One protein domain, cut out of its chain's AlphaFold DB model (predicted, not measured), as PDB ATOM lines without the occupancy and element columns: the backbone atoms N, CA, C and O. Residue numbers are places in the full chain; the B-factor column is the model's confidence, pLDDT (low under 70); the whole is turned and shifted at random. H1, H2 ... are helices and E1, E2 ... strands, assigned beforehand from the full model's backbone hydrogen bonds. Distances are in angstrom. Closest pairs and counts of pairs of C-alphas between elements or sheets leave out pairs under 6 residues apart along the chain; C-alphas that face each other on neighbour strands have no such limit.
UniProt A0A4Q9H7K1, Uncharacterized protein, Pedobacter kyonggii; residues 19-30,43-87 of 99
ATOM      1  N   TRP A  19      55.590  -0.379  20.861       94.94
ATOM      2  CA  TRP A  19      55.939   0.861  20.159       94.94
ATOM      3  C   TRP A  19      56.475   0.653  18.738       94.94
ATOM      4  O   TRP A  19      56.307   1.540  17.899       94.94
ATOM      5  N   LYS A  20      57.083  -0.503  18.447       95.88
ATOM      6  CA  LYS A  20      57.623  -0.845  17.121       95.88
ATOM      7  C   LYS A  20      56.576  -1.437  16.176       95.88
ATOM      8  O   LYS A  20      56.876  -1.604  15.001       95.88
ATOM      9  N   LEU A  21      55.380  -1.756  16.671       96.00
ATOM     10  CA  LEU A  21      54.335  -2.354  15.849       96.00
ATOM     11  C   LEU A  21      53.771  -1.357  14.842       96.00
ATOM     12  O   LEU A  21      53.740  -0.147  15.088       96.00
ATOM     13  N   VAL A  22      53.302  -1.896  13.728       96.12
ATOM     14  CA  VAL A  22      52.500  -1.196  12.724       96.12
ATOM     15  C   VAL A  22      51.173  -1.916  12.567       96.12
ATOM     16  O   VAL A  22      51.089  -3.121  12.816       96.12
ATOM     17  N   ASP A  23      50.138  -1.182  12.193       95.12
ATOM     18  CA  ASP A  23      48.774  -1.690  12.126       95.12
ATOM     19  C   ASP A  23      48.318  -1.955  10.687       95.12
ATOM     20  O   ASP A  23      49.105  -1.869   9.736       95.12
ATOM     21  N   ASP A  24      47.035  -2.280  10.524       93.50
ATOM     22  CA  ASP A  24      46.464  -2.638   9.226       93.50
ATOM     23  C   ASP A  24      46.543  -1.489   8.197       93.50
ATOM     24  O   ASP A  24      46.424  -1.745   7.001       93.50
ATOM     25  N   SER A  25      46.819  -0.240   8.599       93.00
ATOM     26  CA  SER A  25      47.079   0.854   7.648       93.00
ATOM     27  C   SER A  25      48.373   0.654   6.849       93.00
ATOM     28  O   SER A  25      48.505   1.183   5.747       93.00
ATOM     29  N   SER A  26      49.325  -0.121   7.378       92.19
ATOM     30  CA  SER A  26      50.651  -0.305   6.773       92.19
ATOM     31  C   SER A  26      50.724  -1.479   5.796       92.19
ATOM     32  O   SER A  26      51.517  -1.445   4.859       92.19
ATOM     33  N   PHE A  27      49.920  -2.522   6.003       87.44
ATOM     34  CA  PHE A  27      49.930  -3.739   5.175       87.44
ATOM     35  C   PHE A  27      48.538  -4.143   4.659       87.44
ATOM     36  O   PHE A  27      48.394  -5.164   3.984       87.44
ATOM     37  N   GLY A  28      47.522  -3.329   4.946       87.62
ATOM     38  CA  GLY A  28      46.129  -3.552   4.587       87.62
ATOM     39  C   GLY A  28      45.401  -4.527   5.518       87.62
ATOM     40  O   GLY A  28      45.994  -5.336   6.232       87.62
ATOM     41  N   VAL A  29      44.070  -4.471   5.477       86.25
ATOM     42  CA  VAL A  29      43.197  -5.384   6.224       86.25
ATOM     43  C   VAL A  29      43.179  -6.767   5.570       86.25
ATOM     44  O   VAL A  29      43.175  -6.901   4.347       86.25
ATOM     45  N   GLY A  30      43.095  -7.811   6.390       83.31
ATOM     46  CA  GLY A  30      42.906  -9.175   5.917       83.31
ATOM     47  C   GLY A  30      44.204  -9.916   5.621       83.31
ATOM     48  O   GLY A  30      45.187  -9.789   6.350       83.31
ATOM     49  N   ARG A  43      34.012  -5.375  16.218       82.44
ATOM     50  CA  ARG A  43      34.824  -4.159  16.370       82.44
ATOM     51  C   ARG A  43      36.299  -4.482  16.125       82.44
ATOM     52  O   ARG A  43      36.719  -5.594  16.442       82.44
ATOM     53  N   PRO A  44      37.077  -3.553  15.546       89.50
ATOM     54  CA  PRO A  44      38.521  -3.710  15.477       89.50
ATOM     55  C   PRO A  44      39.140  -3.639  16.876       89.50
ATOM     56  O   PRO A  44      38.598  -2.992  17.775       89.50
ATOM     57  N   ASP A  45      40.323  -4.226  17.013       91.75
ATOM     58  CA  ASP A  45      41.168  -4.026  18.181       91.75
ATOM     59  C   ASP A  45      41.859  -2.671  18.051       91.75
ATOM     60  O   ASP A  45      42.621  -2.431  17.108       91.75
ATOM     61  N   ILE A  46      41.584  -1.783  19.003       94.12
ATOM     62  CA  ILE A  46      42.149  -0.436  19.048       94.12
ATOM     63  C   ILE A  46      43.057  -0.339  20.269       94.12
ATOM     64  O   ILE A  46      42.598  -0.429  21.406       94.12
ATOM     65  N   ILE A  47      44.352  -0.124  20.034       94.19
ATOM     66  CA  ILE A  47      45.347   0.064  21.092       94.19
ATOM     67  C   ILE A  47      45.869   1.496  21.053       94.19
ATOM     68  O   ILE A  47      46.383   1.954  20.032       94.19
ATOM     69  N   HIS A  48      45.811   2.179  22.196       95.69
ATOM     70  CA  HIS A  48      46.443   3.481  22.393       95.69
ATOM     71  C   HIS A  48      47.710   3.336  23.239       95.69
ATOM     72  O   HIS A  48      47.656   2.998  24.420       95.69
ATOM     73  N   LEU A  49      48.864   3.628  22.642       94.81
ATOM     74  CA  LEU A  49      50.142   3.728  23.336       94.81
ATOM     75  C   LEU A  49      50.391   5.192  23.682       94.81
ATOM     76  O   LEU A  49      50.549   6.035  22.798       94.81
ATOM     77  N   ILE A  50      50.406   5.496  24.975       95.69
ATOM     78  CA  ILE A  50      50.414   6.869  25.474       95.69
ATOM     79  C   ILE A  50      51.741   7.146  26.179       95.69
ATOM     80  O   ILE A  50      52.193   6.385  27.032       95.69
ATOM     81  N   THR A  51      52.360   8.267  25.829       93.88
ATOM     82  CA  THR A  51      53.430   8.908  26.599       93.88
ATOM     83  C   THR A  51      52.981  10.305  27.007       93.88
ATOM     84  O   THR A  51      51.950  10.790  26.547       93.88
ATOM     85  N   LYS A  52      53.795  11.005  27.803       95.56
ATOM     86  CA  LYS A  52      53.534  12.402  28.182       95.56
ATOM     87  C   LYS A  52      53.269  13.326  26.980       95.56
ATOM     88  O   LYS A  52      52.484  14.255  27.107       95.56
ATOM     89  N   ASN A  53      53.923  13.078  25.843       96.81
ATOM     90  CA  ASN A  53      53.950  14.011  24.712       96.81
ATOM     91  C   ASN A  53      53.359  13.428  23.418       96.81
ATOM     92  O   ASN A  53      53.359  14.110  22.398       96.81
ATOM     93  N   ASN A  54      52.934  12.164  23.415       95.69
ATOM     94  CA  ASN A  54      52.506  11.488  22.195       95.69
ATOM     95  C   ASN A  54      51.505  10.372  22.488       95.69
ATOM     96  O   ASN A  54      51.674   9.632  23.460       95.69
ATOM     97  N   ILE A  55      50.536  10.214  21.588       96.81
ATOM     98  CA  ILE A  55      49.606   9.088  21.542       96.81
ATOM     99  C   ILE A  55      49.785   8.412  20.185       96.81
ATOM    100  O   ILE A  55      49.560   9.025  19.144       96.81
ATOM    101  N   LYS A  56      50.178   7.139  20.197       96.69
ATOM    102  CA  LYS A  56      50.188   6.283  19.012       96.69
ATOM    103  C   LYS A  56      48.982   5.355  19.073       96.69
ATOM    104  O   LYS A  56      48.867   4.566  20.007       96.69
ATOM    105  N   THR A  57      48.114   5.441  18.076       97.50
ATOM    106  CA  THR A  57      46.968   4.540  17.920       97.50
ATOM    107  C   THR A  57      47.314   3.457  16.909       97.50
ATOM    108  O   THR A  57      47.881   3.759  15.864       97.50
ATOM    109  N   LEU A  58      46.992   2.211  17.243       97.00
ATOM    110  CA  LEU A  58      47.099   1.054  16.364       97.00
ATOM    111  C   LEU A  58      45.710   0.436  16.200       97.00
ATOM    112  O   LEU A  58      45.039   0.191  17.205       97.00
ATOM    113  N   VAL A  59      45.297   0.184  14.960       95.62
ATOM    114  CA  VAL A  59      43.992  -0.402  14.632       95.62
ATOM    115  C   VAL A  59      44.169  -1.700  13.850       95.62
ATOM    116  O   VAL A  59      44.628  -1.701  12.707       95.62
ATOM    117  N   TYR A  60      43.762  -2.815  14.453       94.31
ATOM    118  CA  TYR A  60      43.781  -4.125  13.809       94.31
ATOM    119  C   TYR A  60      42.361  -4.625  13.609       94.31
ATOM    120  O   TYR A  60      41.619  -4.867  14.558       94.31
ATOM    121  N   GLN A  61      41.980  -4.830  12.357       91.69
ATOM    122  CA  GLN A  61      40.696  -5.411  12.028       91.69
ATOM    123  C   GLN A  61      40.791  -6.930  12.199       91.69
ATOM    124  O   GLN A  61      41.560  -7.583  11.491       91.69
ATOM    125  N   TYR A  62      40.018  -7.481  13.138       90.69
ATOM    126  CA  TYR A  62      39.877  -8.921  13.404       90.69
ATOM    127  C   TYR A  62      41.201  -9.714  13.371       90.69
ATOM    128  O   TYR A  62      41.330 -10.654  12.574       90.69
ATOM    129  N   PRO A  63      42.211  -9.348  14.183       92.25
ATOM    130  CA  PRO A  63      43.534  -9.958  14.094       92.25
ATOM    131  C   PRO A  63      43.491 -11.480  14.275       92.25
ATOM    132  O   PRO A  63      44.098 -12.178  13.470       92.25
ATOM    133  N   ASP A  64      42.705 -12.005  15.223       91.38
ATOM    134  CA  ASP A  64      42.534 -13.451  15.428       91.38
ATOM    135  C   ASP A  64      41.949 -14.182  14.216       91.38
ATOM    136  O   ASP A  64      42.386 -15.281  13.872       91.38
ATOM    137  N   VAL A  65      40.942 -13.592  13.563       90.81
ATOM    138  CA  VAL A  65      40.269 -14.211  12.410       90.81
ATOM    139  C   VAL A  65      41.234 -14.314  11.240       90.81
ATOM    140  O   VAL A  65      41.340 -15.369  10.612       90.81
ATOM    141  N   TYR A  66      41.950 -13.230  10.947       89.75
ATOM    142  CA  TYR A  66      42.871 -13.215   9.821       89.75
ATOM    143  C   TYR A  66      44.146 -14.001  10.104       89.75
ATOM    144  O   TYR A  66      44.560 -14.753   9.233       89.75
ATOM    145  N   GLU A  67      44.709 -13.950  11.310       91.62
ATOM    146  CA  GLU A  67      45.886 -14.760  11.649       91.62
ATOM    147  C   GLU A  67      45.580 -16.269  11.590       91.62
ATOM    148  O   GLU A  67      46.408 -17.045  11.123       91.62
ATOM    149  N   LYS A  68      44.365 -16.702  11.965       91.44
ATOM    150  CA  LYS A  68      43.934 -18.105  11.791       91.44
ATOM    151  C   LYS A  68      43.831 -18.529  10.324       91.44
ATOM    152  O   LYS A  68      44.028 -19.702  10.018       91.44
ATOM    153  N   ARG A  69      43.474 -17.611   9.425       89.38
ATOM    154  CA  ARG A  69      43.256 -17.900   7.995       89.38
ATOM    155  C   ARG A  69      44.529 -17.780   7.166       89.38
ATOM    156  O   ARG A  69      44.750 -18.575   6.259       89.38
ATOM    157  N   CYS A  70      45.339 -16.777   7.462       88.62
ATOM    158  CA  CYS A  70      46.587 -16.462   6.787       88.62
ATOM    159  C   CYS A  70      47.649 -16.133   7.844       88.62
ATOM    160  O   CYS A  70      47.925 -14.960   8.102       88.62
ATOM    161  N   PRO A  71      48.225 -17.171   8.474       92.12
ATOM    162  CA  PRO A  71      49.185 -16.993   9.549       92.12
ATOM    163  C   PRO A  71      50.496 -16.389   9.050       92.12
ATOM    164  O   PRO A  71      50.904 -16.592   7.903       92.12
ATOM    165  N   GLY A  72      51.190 -15.700   9.952       91.56
ATOM    166  CA  GLY A  72      52.540 -15.183   9.741       91.56
ATOM    167  C   GLY A  72      52.675 -13.669   9.888       91.56
ATOM    168  O   GLY A  72      53.775 -13.151   9.699       91.56
ATOM    169  N   ASN A  73      51.611 -12.937  10.236       92.12
ATOM    170  CA  ASN A  73      51.735 -11.506  10.490       92.12
ATOM    171  C   ASN A  73      52.173 -11.265  11.941       92.12
ATOM    172  O   ASN A  73      51.355 -11.228  12.860       92.12
ATOM    173  N   GLU A  74      53.470 -11.029  12.146       94.19
ATOM    174  CA  GLU A  74      54.041 -10.801  13.480       94.19
ATOM    175  C   GLU A  74      53.371  -9.653  14.259       94.19
ATOM    176  O   GLU A  74      53.325  -9.688  15.490       94.19
ATOM    177  N   ASN A  75      52.838  -8.629  13.576       94.75
ATOM    178  CA  ASN A  75      52.124  -7.541  14.247       94.75
ATOM    179  C   ASN A  75      50.787  -8.036  14.811       94.75
ATOM    180  O   ASN A  75      50.498  -7.793  15.982       94.75
ATOM    181  N   LYS A  76      50.011  -8.794  14.020       93.56
ATOM    182  CA  LYS A  76      48.753  -9.407  14.481       93.56
ATOM    183  C   LYS A  76      49.014 -10.404  15.606       93.56
ATOM    184  O   LYS A  76      48.361 -10.322  16.640       93.56
ATOM    185  N   GLN A  77      50.026 -11.263  15.473       95.31
ATOM    186  CA  GLN A  77      50.403 -12.225  16.516       95.31
ATOM    187  C   GLN A  77      50.719 -11.553  17.858       95.31
ATOM    188  O   GLN A  77      50.321 -12.049  18.914       95.31
ATOM    189  N   LYS A  78      51.410 -10.408  17.844       95.62
ATOM    190  CA  LYS A  78      51.741  -9.671  19.073       95.62
ATOM    191  C   LYS A  78      50.525  -9.005  19.708       95.62
ATOM    192  O   LYS A  78      50.461  -8.965  20.933       95.62
ATOM    193  N   ILE A  79      49.556  -8.542  18.918       94.81
ATOM    194  CA  ILE A  79      48.285  -8.032  19.452       94.81
ATOM    195  C   ILE A  79      47.410  -9.148  20.006       94.81
ATOM    196  O   ILE A  79      46.912  -9.018  21.116       94.81
ATOM    197  N   ILE A  80      47.319 -10.286  19.321       94.19
ATOM    198  CA  ILE A  80      46.649 -11.478  19.858       94.19
ATOM    199  C   ILE A  80      47.294 -11.885  21.192       94.19
ATOM    200  O   ILE A  80      46.610 -12.143  22.178       94.19
ATOM    201  N   SER A  81      48.629 -11.869  21.262       93.56
ATOM    202  CA  SER A  81      49.365 -12.142  22.503       93.56
ATOM    203  C   SER A  81      49.066 -11.116  23.603       93.56
ATOM    204  O   SER A  81      48.954 -11.492  24.769       93.56
ATOM    205  N   LEU A  82      48.922  -9.836  23.245       93.06
ATOM    206  CA  LEU A  82      48.532  -8.770  24.166       93.06
ATOM    207  C   LEU A  82      47.118  -9.005  24.712       93.06
ATOM    208  O   LEU A  82      46.934  -8.996  25.925       93.06
ATOM    209  N   ASN A  83      46.147  -9.278  23.839       89.25
ATOM    210  CA  ASN A  83      44.766  -9.567  24.222       89.25
ATOM    211  C   ASN A  83      44.690 -10.787  25.139       89.25
ATOM    212  O   ASN A  83      44.026 -10.737  26.167       89.25
ATOM    213  N   ASN A  84      45.425 -11.856  24.826       88.75
ATOM    214  CA  ASN A  84      45.493 -13.045  25.676       88.75
ATOM    215  C   ASN A  84      46.091 -12.736  27.052       88.75
ATOM    216  O   ASN A  84      45.586 -13.234  28.056       88.75
ATOM    217  N   LEU A  85      47.134 -11.897  27.120       87.44
ATOM    218  CA  LEU A  85      47.683 -11.438  28.395       87.44
ATOM    219  C   LEU A  85      46.629 -10.670  29.199       87.44
ATOM    220  O   LEU A  85      46.525 -10.878  30.401       87.44
ATOM    221  N   PHE A  86      45.824  -9.820  28.562       82.00
ATOM    222  CA  PHE A  86      44.760  -9.119  29.272       82.00
ATOM    223  C   PHE A  86      43.619 -10.057  29.691       82.00
ATOM    224  O   PHE A  86      43.227 -10.043  30.851       82.00
ATOM    225  N   ASN A  87      43.146 -10.933  28.809       77.25
ATOM    226  CA  ASN A  87      42.049 -11.858  29.099       77.25
ATOM    227  C   ASN A  87      42.384 -12.829  30.238       77.25
ATOM    228  O   ASN A  87      41.577 -13.003  31.143       77.25
TER     229      ASN A  87
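This is residues 19 to 30 and 43 to 87 of the 99 residues of an uncharacterized protein of Pedobacter kyonggii (UniProt A0A4Q9H7K1). A long two-stranded hairpin, E1 and E2, forms a narrow ribbon; at the end away from its turn, the short helix H2 continues the long axis and the longer helix H3 is set crosswise to the strands. The turn of the hairpin and H2 make the two ends of the longest axis, while the very short helix H1 lies by the last residue of E2, away from H2 and H3. The printed part has 57 residues, with three named helices and two named strands in the order H1, E1, E2, H2, H3. The sheet has the order E1 - E2 and is antiparallel, and the class is mixed, helices and strands. The whole is compact, with a radius of gyration of the C-alphas of 11.4 A and spans of 38 by 26 by 21 A.

E1, residues 45 to 51, and E2, residues 54 to 60, form a hairpin with a tight link of 2 residues, and their directions differ by 166 degrees. N 47 and O 58 are 2.9 A apart and N 56 and O 49 are 2.8 A apart, both within hydrogen-bond range. H3, residues 74 to 87, is near E1, with 6 pairs of C-alphas within 10 A; the closest C-alphas of E2 and H3 are those of Tyr 60 and Lys 76, 7.3 A apart. H2, residues 63 to 69, touches H3 at a steep tilt of 58 degrees, opposite ways. H3 touches H2 with its residues 76 to 80 alone, and the closest C-alphas of the two helices are those of Pro 63 and Lys 76, 5.3 A apart. H1, residues 24 to 27, is apart from H2 and H3; its closest C-alpha to E2 is that of Asp 24, 5.5 A from that of Tyr 60. In H2 and H3 every O i to N i+4 pair is within hydrogen-bond range; H1 is too short for such a pair, and its one O i to N i+3 pair is not within range.

E1 measures 19.7 A from C-alpha 45 at (41.168, -4.026, 18.181) to C-alpha 51, and E2 measures 19.8 A. H3 also measures 19.7 A and ends at C-alpha 87, (42.049, -11.858, 29.099). H2 measures 10.0 A, and H1 measures 5.4 A from C-alpha 24 at (46.464, -2.638, 9.226).

The two C-alphas farthest apart are those of Lys 52 and Arg 69, 37.8 A. Residues 31 to 42 are not printed, and C-alphas 30 and 43 are 14.1 A apart across the cut. Of the links that are printed whole, E1 to E2, E2 to H2 and H2 to H3 are tight; H1 to E1 is the link across the cut. The mean pLDDT of the printed part is 92.2, and no printed residue is under 70.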